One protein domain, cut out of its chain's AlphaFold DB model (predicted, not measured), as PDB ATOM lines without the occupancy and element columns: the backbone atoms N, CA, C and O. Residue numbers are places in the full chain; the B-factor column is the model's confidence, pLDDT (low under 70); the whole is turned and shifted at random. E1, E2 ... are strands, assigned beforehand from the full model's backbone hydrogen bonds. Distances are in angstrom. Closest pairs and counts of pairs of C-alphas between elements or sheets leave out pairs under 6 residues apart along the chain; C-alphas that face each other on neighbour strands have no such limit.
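This is residues 43 to 63 and 77 to 123 of the 299 residues of the protein "Acyl-CoA_dh_2 domain-containing protein" of Alphaproteobacteria bacterium (UniProt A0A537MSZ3). Two long strands, E1 and E5, run side by side in opposite directions as a ribbon that is sharply bent along its length into an open V, with the short strand E4 added beside one end of E5. The short strands E2 and E3, which meet only at a point, lie across the open side of this V, and the long loop of residues 93 to 106 reaches away at one end. The printed part has 68 residues, with no named helix and five named strands in the order E1, E2, E3, E4, E5; the larger sheet runs E1, E5, E4, antiparallel throughout. The class is all strand, though just 31 of the 68 residues are in named elements. The whole is only just loose, close to compact, with a radius of gyration of the C-alphas of 13.5 A, and elongated, spanning 43 by 24 by 18 A.

E1, residues 46 to 55, is an edge strand and the antiparallel neighbour of E5, residues 107 to 116, at 173 degrees. C-alphas 46 and 116, which face each other, are 4.2 A apart; N 47 and O 115 are within hydrogen-bond range at 2.8 A, and N 55 and O 108 at 2.9 A. E1 bends by 99 degrees at residue 52, and E5 by 86 degrees at residue 112. The sheet is twisted. E2, residues 59 to 61, meets E3, residues 78 to 82, only at a point, where C-alphas 60 and 79 face each other at 4.5 A. E1 and E3 are apart, and E2 and E5 are apart. The closest C-alphas of E3 and E5, those of Leu 82 and Val 115, are 7.0 A apart. Residues 81 to 82 of E3 also pair antiparallel with residues 120 to 121. E4, residues 90 to 92, is the other edge strand and forms a hairpin with E5, antiparallel at 152 degrees, with N 90 and O 109 at 2.8 A.

E1 begins at C-alpha 46 (225.149, 214.174, 240.178) and is 19.7 A long. E2 measures 6.2 A, E3 12.2 A and E4 6.6 A. E5 is 22.5 A long, from C-alpha 107 (242.628, 215.938, 224.437) to C-alpha 116 (228.785, 214.486, 242.158).

The two C-alphas farthest apart, those of Arg 44 and Leu 98, are 44.3 A apart. Residues 64 to 76 are not printed; C-alphas 63 and 77 are 5.4 A apart across this cut. The link from E4 to E5 is long, with 14 residues. The mean pLDDT of the printed part is 76.3, and residues 43 to 47, 49 to 63 and 77 to 78 are under 70.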
ATOM      1  N   HIS A  43     221.436 212.837 237.262       54.84
ATOM      2  CA  HIS A  43     220.914 211.715 238.037       54.84
ATOM      3  C   HIS A  43     220.973 212.067 239.525       54.84
ATOM      4  O   HIS A  43     222.036 212.050 240.146       54.84
ATOM      5  N   ARG A  44     219.812 212.394 240.112       68.75
ATOM      6  CA  ARG A  44     219.674 212.869 241.502       68.75
ATOM      7  C   ARG A  44     220.583 214.078 241.801       68.75
ATOM      8  O   ARG A  44     220.282 215.177 241.351       68.75
ATOM      9  N   ARG A  45     221.678 213.878 242.552       68.12
ATOM     10  CA  ARG A  45     222.662 214.900 242.972       68.12
ATOM     11  C   ARG A  45     223.996 214.763 242.234       68.12
ATOM     12  O   ARG A  45     225.060 214.909 242.835       68.12
ATOM     13  N   ALA A  46     223.952 214.403 240.962       55.91
ATOM     14  CA  ALA A  46     225.149 214.174 240.178       55.91
ATOM     15  C   ALA A  46     224.882 214.193 238.679       55.91
ATOM     16  O   ALA A  46     223.743 214.088 238.221       55.91
ATOM     17  N   TRP A  47     225.967 214.281 237.929       67.81
ATOM     18  CA  TRP A  47     225.987 214.338 236.482       67.81
ATOM     19  C   TRP A  47     226.550 213.042 235.923       67.81
ATOM     20  O   TRP A  47     227.654 212.641 236.288       67.81
ATOM     21  N   ARG A  48     225.808 212.403 235.018       71.25
ATOM     22  CA  ARG A  48     226.305 211.290 234.213       71.25
ATOM     23  C   ARG A  48     226.731 211.808 232.847       71.25
ATOM     24  O   ARG A  48     225.984 212.525 232.179       71.25
ATOM     25  N   LEU A  49     227.921 211.398 232.427       69.25
ATOM     26  CA  LEU A  49     228.465 211.655 231.099       69.25
ATOM     27  C   LEU A  49     228.450 210.347 230.301       69.25
ATOM     28  O   LEU A  49     229.450 209.635 230.313       69.25
ATOM     29  N   PRO A  50     227.328 210.005 229.637       50.44
ATOM     30  CA  PRO A  50     227.242 208.779 228.855       50.44
ATOM     31  C   PRO A  50     228.143 208.825 227.621       50.44
ATOM     32  O   PRO A  50     228.272 209.888 226.994       50.44
ATOM     33  N   GLY A  51     228.682 207.655 227.268       58.12
ATOM     34  CA  GLY A  51     229.420 207.402 226.029       58.12
ATOM     35  C   GLY A  51     230.880 207.862 226.039       58.12
ATOM     36  O   GLY A  51     231.340 208.495 226.987       58.12
ATOM     37  N   ASP A  52     231.598 207.535 224.961       54.56
ATOM     38  CA  ASP A  52     232.965 208.008 224.720       54.56
ATOM     39  C   ASP A  52     232.944 209.488 224.306       54.56
ATOM     40  O   ASP A  52     232.253 209.876 223.355       54.56
ATOM     41  N   ARG A  53     233.680 210.339 225.028       64.31
ATOM     42  CA  ARG A  53     233.850 211.756 224.671       64.31
ATOM     43  C   ARG A  53     235.308 212.114 224.587       64.31
ATOM     44  O   ARG A  53     236.008 211.966 225.575       64.31
ATOM     45  N   ARG A  54     235.712 212.742 223.483       57.09
ATOM     46  CA  ARG A  54     237.035 213.352 223.328       57.09
ATOM     47  C   ARG A  54     236.926 214.859 223.534       57.09
ATOM     48  O   ARG A  54     236.254 215.546 222.759       57.09
ATOM     49  N   MET A  55     237.544 215.371 224.592       59.56
ATOM     50  CA  MET A  55     237.412 216.764 225.028       59.56
ATOM     51  C   MET A  55     238.771 217.425 225.236       59.56
ATOM     52  O   MET A  55     239.740 216.752 225.562       59.56
ATOM     53  N   ALA A  56     238.815 218.750 225.069       47.41
ATOM     54  CA  ALA A  56     240.000 219.554 225.362       47.41
ATOM     55  C   ALA A  56     239.825 220.468 226.590       47.41
ATOM     56  O   ALA A  56     240.796 220.638 227.317       47.41
ATOM     57  N   LEU A  57     238.634 221.039 226.887       42.38
ATOM     58  CA  LEU A  57     238.507 221.874 228.107       42.38
ATOM     59  C   LEU A  57     237.104 222.256 228.639       42.38
ATOM     60  O   LEU A  57     237.042 222.829 229.722       42.38
ATOM     61  N   ARG A  58     235.966 222.024 227.964       39.56
ATOM     62  CA  ARG A  58     234.682 222.581 228.467       39.56
ATOM     63  C   ARG A  58     233.451 221.766 228.098       39.56
ATOM     64  O   ARG A  58     233.326 221.341 226.954       39.56
ATOM     65  N   LEU A  59     232.525 221.603 229.050       39.53
ATOM     66  CA  LEU A  59     231.249 220.914 228.861       39.53
ATOM     67  C   LEU A  59     230.071 221.901 228.948       39.53
ATOM     68  O   LEU A  59     229.903 222.601 229.941       39.53
ATOM     69  N   GLY A  60     229.231 221.943 227.914       36.31
ATOM     70  CA  GLY A  60     227.897 222.543 227.996       36.31
ATOM     71  C   GLY A  60     226.894 221.495 228.477       36.31
ATOM     72  O   GLY A  60     226.870 220.387 227.940       36.31
ATOM     73  N   VAL A  61     226.080 221.824 229.480       38.06
ATOM     74  CA  VAL A  61     225.136 220.886 230.102       38.06
ATOM     75  C   VAL A  61     223.706 221.405 229.879       38.06
ATOM     76  O   VAL A  61     223.469 222.606 230.036       38.06
ATOM     77  N   PRO A  62     222.751 220.565 229.435       31.45
ATOM     78  CA  PRO A  62     221.341 220.957 229.394       31.45
ATOM     79  C   PRO A  62     220.829 221.229 230.822       31.45
ATOM     80  O   PRO A  62     221.444 220.796 231.796       31.45
ATOM     81  N   PRO A  63     219.717 221.942 230.993       38.69
ATOM     82  CA  PRO A  63     219.227 222.299 232.317       38.69
ATOM     83  C   PRO A  63     218.773 221.054 233.060       38.69
ATOM     84  O   PRO A  63     218.115 220.175 232.505       38.69
ATOM     85  N   ARG A  77     220.013 226.428 228.819       54.75
ATOM     86  CA  ARG A  77     221.367 225.809 228.830       54.75
ATOM     87  C   ARG A  77     222.312 226.534 229.792       54.75
ATOM     88  O   ARG A  77     222.721 227.653 229.515       54.75
ATOM     89  N   THR A  78     222.727 225.878 230.875       67.50
ATOM     90  CA  THR A  78     223.766 226.402 231.779       67.50
ATOM     91  C   THR A  78     225.091 225.715 231.475       67.50
ATOM     92  O   THR A  78     225.216 224.492 231.580       67.50
ATOM     93  N   VAL A  79     226.120 226.483 231.118       72.56
ATOM     94  CA  VAL A  79     227.468 225.927 230.955       72.56
ATOM     95  C   VAL A  79     228.076 225.689 232.335       72.56
ATOM     96  O   VAL A  79     228.230 226.622 233.120       72.56
ATOM     97  N   ARG A  80     228.438 224.438 232.636       78.88
ATOM     98  CA  ARG A  80     229.015 224.050 233.930       78.88
ATOM     99  C   ARG A  80     230.412 223.483 233.751       78.88
ATOM    100  O   ARG A  80     230.710 222.784 232.788       78.88
ATOM    101  N   THR A  81     231.267 223.769 234.718       85.06
ATOM    102  CA  THR A  81     232.563 223.114 234.868       85.06
ATOM    103  C   THR A  81     232.378 221.911 235.780       85.06
ATOM    104  O   THR A  81     231.752 222.030 236.834       85.06
ATOM    105  N   LEU A  82     232.897 220.759 235.358       87.94
ATOM    106  CA  LEU A  82     232.886 219.520 236.127       87.94
ATOM    107  C   LEU A  82     234.315 219.198 236.546       87.94
ATOM    108  O   LEU A  82     235.209 219.147 235.701       87.94
ATOM    109  N   LEU A  83     234.519 218.975 237.839       89.38
ATOM    110  CA  LEU A  83     235.780 218.523 238.398       89.38
ATOM    111  C   LEU A  83     235.700 217.013 238.624       89.38
ATOM    112  O   LEU A  83     234.772 216.517 239.256       89.38
ATOM    113  N   MET A  84     236.672 216.276 238.099       88.12
ATOM    114  CA  MET A  84     236.760 214.831 238.274       88.12
ATOM    115  C   MET A  84     238.217 214.400 238.473       88.12
ATOM    116  O   MET A  84     239.121 215.103 238.009       88.12
ATOM    117  N   PRO A  85     238.464 213.266 239.147       89.56
ATOM    118  CA  PRO A  85     239.805 212.708 239.280       89.56
ATOM    119  C   PRO A  85     240.452 212.396 237.921       89.56
ATOM    120  O   PRO A  85     239.784 211.960 236.983       89.56
ATOM    121  N   LYS A  86     241.771 212.602 237.817       88.19
ATOM    122  CA  LYS A  86     242.534 212.407 236.570       88.19
ATOM    123  C   LYS A  86     242.474 210.963 236.056       88.19
ATOM    124  O   LYS A  86     242.424 210.750 234.849       88.19
ATOM    125  N   ASP A  87     242.466 209.986 236.959       90.94
ATOM    126  CA  ASP A  87     242.388 208.549 236.654       90.94
ATOM    127  C   ASP A  87     241.057 208.127 235.999       90.94
ATOM    128  O   ASP A  87     240.958 207.032 235.452       90.94
ATOM    129  N   LYS A  88     240.041 209.004 235.995       88.88
ATOM    130  CA  LYS A  88     238.788 208.833 235.239       88.88
ATOM    131  C   LYS A  88     238.876 209.305 233.788       88.88
ATOM    132  O   LYS A  88     237.880 209.252 233.070       88.88
ATOM    133  N   THR A  89     240.043 209.773 233.358       88.38
ATOM    134  CA  THR A  89     240.289 210.265 232.002       88.38
ATOM    135  C   THR A  89     241.401 209.462 231.334       88.38
ATOM    136  O   THR A  89     242.385 209.091 231.971       88.38
ATOM    137  N   THR A  90     241.270 209.220 230.032       90.25
ATOM    138  CA  THR A  90     242.330 208.617 229.212       90.25
ATOM    139  C   THR A  90     242.975 209.706 228.353       90.25
ATOM    140  O   THR A  90     242.274 210.314 227.546       90.25
ATOM    141  N   PRO A  91     244.277 210.002 228.494       87.81
ATOM    142  CA  PRO A  91     244.915 211.075 227.734       87.81
ATOM    143  C   PRO A  91     244.995 210.745 226.237       87.81
ATOM    144  O   PRO A  91     245.287 209.616 225.850       87.81
ATOM    145  N   ILE A  92     244.791 211.754 225.390       91.12
ATOM    146  CA  ILE A  92     244.901 211.668 223.930       91.12
ATOM    147  C   ILE A  92     246.071 212.550 223.492       91.12
ATOM    148  O   ILE A  92     245.958 213.771 223.442       91.12
ATOM    149  N   ARG A  93     247.192 211.931 223.111       88.38
ATOM    150  CA  ARG A  93     248.414 212.624 222.666       88.38
ATOM    151  C   ARG A  93     248.270 213.178 221.240       88.38
ATOM    152  O   ARG A  93     248.821 212.626 220.294       88.38
ATOM    153  N   ASN A  94     247.484 214.243 221.068       87.88
ATOM    154  CA  ASN A  94     247.163 214.827 219.756       87.88
ATOM    155  C   ASN A  94     247.611 216.289 219.571       87.88
ATOM    156  O   ASN A  94     247.239 216.917 218.581       87.88
ATOM    157  N   TRP A  95     248.426 216.835 220.476       91.44
ATOM    158  CA  TRP A  95     248.896 218.223 220.402       91.44
ATOM    159  C   TRP A  95     250.155 218.383 219.531       91.44
ATOM    160  O   TRP A  95     251.219 218.783 219.999       91.44
ATOM    161  N   ASN A  96     250.047 218.054 218.241       93.44
ATOM    162  CA  ASN A  96     251.114 218.290 217.264       93.44
ATOM    163  C   ASN A  96     250.840 219.568 216.455       93.44
ATOM    164  O   ASN A  96     250.322 219.514 215.341       93.44
ATOM    165  N   THR A  97     251.148 220.723 217.047       95.12
ATOM    166  CA  THR A  97     250.840 222.054 216.499       95.12
ATOM    167  C   THR A  97     252.085 222.809 216.021       95.12
ATOM    168  O   THR A  97     253.223 222.470 216.373       95.12
ATOM    169  N   LEU A  98     251.848 223.866 215.230       96.25
ATOM    170  CA  LEU A  98     252.869 224.790 214.717       96.25
ATOM    171  C   LEU A  98     253.630 225.494 215.855       96.25
ATOM    172  O   LEU A  98     254.861 225.473 215.907       96.25
ATOM    173  N   GLY A  99     252.900 226.108 216.781       96.06
ATOM    174  CA  GLY A  99     253.407 226.771 217.978       96.06
ATOM    175  C   GLY A  99     252.567 226.421 219.197       96.06
ATOM    176  O   GLY A  99     251.729 225.522 219.153       96.06
ATOM    177  N   MET A 100     252.841 227.076 220.320       96.69
ATOM    178  CA  MET A 100     252.274 226.761 221.633       96.69
ATOM    179  C   MET A 100     252.460 225.288 222.020       96.69
ATOM    180  O   MET A 100     251.674 224.705 222.758       96.69
ATOM    181  N   ARG A 101     253.530 224.652 221.531       95.44
ATOM    182  CA  ARG A 101     253.781 223.215 221.737       95.44
ATOM    183  C   ARG A 101     253.957 222.871 223.218       95.44
ATOM    184  O   ARG A 101     253.490 221.833 223.670       95.44
ATOM    185  N   GLY A 102     254.575 223.778 223.977       93.50
ATOM    186  CA  GLY A 102     254.813 223.620 225.413       93.50
ATOM    187  C   GLY A 102     253.556 223.676 226.285       93.50
ATOM    188  O   GLY A 102     253.646 223.334 227.456       93.50
ATOM    189  N   THR A 103     252.395 224.076 225.747       92.56
ATOM    190  CA  THR A 103     251.140 224.050 226.518       92.56
ATOM    191  C   THR A 103     250.589 222.639 226.677       92.56
ATOM    192  O   THR A 103     249.807 222.414 227.594       92.56
ATOM    193  N   ALA A 104     250.977 221.714 225.784       91.62
ATOM    194  CA  ALA A 104     250.478 220.344 225.740       91.62
ATOM    195  C   ALA A 104     248.948 220.278 225.914       91.62
ATOM    196  O   ALA A 104     248.448 219.530 226.753       91.62
ATOM    197  N   SER A 105     248.207 221.081 225.134       88.31
ATOM    198  CA  SER A 105     246.735 221.193 225.193       88.31
ATOM    199  C   SER A 105     246.038 219.977 224.562       88.31
ATOM    200  O   SER A 105     245.156 220.092 223.712       88.31
ATOM    201  N   GLU A 106     246.504 218.802 224.953       87.00
ATOM    202  CA  GLU A 106     246.064 217.494 224.518       87.00
ATOM    203  C   GLU A 106     244.617 217.228 224.915       87.00
ATOM    204  O   GLU A 106     244.115 217.699 225.939       87.00
ATOM    205  N   GLY A 107     243.945 216.432 224.090       85.81
ATOM    206  CA  GLY A 107     242.628 215.938 224.437       85.81
ATOM    207  C   GLY A 107     242.682 214.885 225.540       85.81
ATOM    208  O   GLY A 107     243.714 214.282 225.830       85.81
ATOM    209  N   TYR A 108     241.523 214.588 226.102       87.56
ATOM    210  CA  TYR A 108     241.304 213.416 226.935       87.56
ATOM    211  C   TYR A 108     239.964 212.770 226.581       87.56
ATOM    212  O   TYR A 108     239.035 213.444 226.127       87.56
ATOM    213  N   ALA A 109     239.891 211.454 226.762       88.31
ATOM    214  CA  ALA A 109     238.679 210.670 226.651       88.31
ATOM    215  C   ALA A 109     238.071 210.406 228.031       88.31
ATOM    216  O   ALA A 109     238.800 210.177 228.999       88.31
ATOM    217  N   ILE A 110     236.746 210.419 228.115       86.44
ATOM    218  CA  ILE A 110     235.987 209.963 229.285       86.44
ATOM    219  C   ILE A 110     234.911 208.982 228.840       86.44
ATOM    220  O   ILE A 110     234.320 209.155 227.774       86.44
ATOM    221  N   THR A 111     234.634 207.981 229.672       85.44
ATOM    222  CA  THR A 111     233.607 206.970 229.405       85.44
ATOM    223  C   THR A 111     232.796 206.732 230.670       85.44
ATOM    224  O   THR A 111     233.350 206.341 231.694       85.44
ATOM    225  N   ASP A 112     231.492 207.010 230.600       84.00
ATOM    226  CA  ASP A 112     230.509 206.716 231.653       84.00
ATOM    227  C   ASP A 112     230.895 207.210 233.061       84.00
ATOM    228  O   ASP A 112     230.678 206.542 234.073       84.00
ATOM    229  N   VAL A 113     231.436 208.428 233.139       85.50
ATOM    230  CA  VAL A 113     231.833 209.037 234.415       85.50
ATOM    231  C   VAL A 113     230.634 209.688 235.102       85.50
ATOM    232  O   VAL A 113     229.834 210.400 234.484       85.50
ATOM    233  N   PHE A 114     230.544 209.466 236.411       87.81
ATOM    234  CA  PHE A 114     229.604 210.127 237.303       87.81
ATOM    235  C   PHE A 114     230.326 211.191 238.134       87.81
ATOM    236  O   PHE A 114     231.275 210.881 238.854       87.81
ATOM    237  N   VAL A 115     229.869 212.441 238.051       87.44
ATOM    238  CA  VAL A 115     230.427 213.580 238.791       87.44
ATOM    239  C   VAL A 115     229.402 214.060 239.820       87.44
ATOM    240  O   VAL A 115     228.342 214.551 239.422       87.44
ATOM    241  N   PRO A 116     229.675 213.946 241.133       87.12
ATOM    242  CA  PRO A 116     228.785 214.486 242.158       87.12
ATOM    243  C   PRO A 116     228.548 215.994 241.981       87.12
ATOM    244  O   PRO A 116     229.453 216.725 241.588       87.12
ATOM    245  N   GLU A 117     227.348 216.484 242.313       84.38
ATOM    246  CA  GLU A 117     226.954 217.898 242.150       84.38
ATOM    247  C   GLU A 117     227.920 218.851 242.871       84.38
ATOM    248  O   GLU A 117     228.231 219.909 242.334       84.38
ATOM    249  N   ALA A 118     228.464 218.435 244.023       86.75
ATOM    250  CA  ALA A 118     229.464 219.183 244.792       86.75
ATOM    251  C   ALA A 118     230.782 219.440 244.029       86.75
ATOM    252  O   ALA A 118     231.533 220.338 244.397       86.75
ATOM    253  N   PHE A 119     231.051 218.677 242.964       87.19
ATOM    254  CA  PHE A 119     232.183 218.857 242.052       87.19
ATOM    255  C   PHE A 119     231.749 219.459 240.705       87.19
ATOM    256  O   PHE A 119     232.443 219.330 239.699       87.19
ATOM    257  N   SER A 120     230.593 220.123 240.666       84.94
ATOM    258  CA  SER A 120     230.098 220.851 239.499       84.94
ATOM    259  C   SER A 120     229.772 222.296 239.863       84.94
ATOM    260  O   SER A 120     229.198 222.556 240.916       84.94
ATOM    261  N   GLY A 121     230.049 223.242 238.970       80.00
ATOM    262  CA  GLY A 121     229.712 224.641 239.229       80.00
ATOM    263  C   GLY A 121     229.816 225.544 238.010       80.00
ATOM    264  O   GLY A 121     230.261 225.131 236.938       80.00
ATOM    265  N   THR A 122     229.404 226.792 238.184       78.75
ATOM    266  CA  THR A 122     229.599 227.883 237.227       78.75
ATOM    267  C   THR A 122     229.992 229.141 237.995       78.75
ATOM    268  O   THR A 122     229.562 229.319 239.130       78.75
ATOM    269  N   ARG A 123     230.825 230.005 237.399       74.19
ATOM    270  CA  ARG A 123     231.124 231.325 237.986       74.19
ATOM    271  C   ARG A 123     230.043 232.361 237.677       74.19
ATOM    272  O   ARG A 123     230.092 233.444 238.245       74.19
TER     273      ARG A 123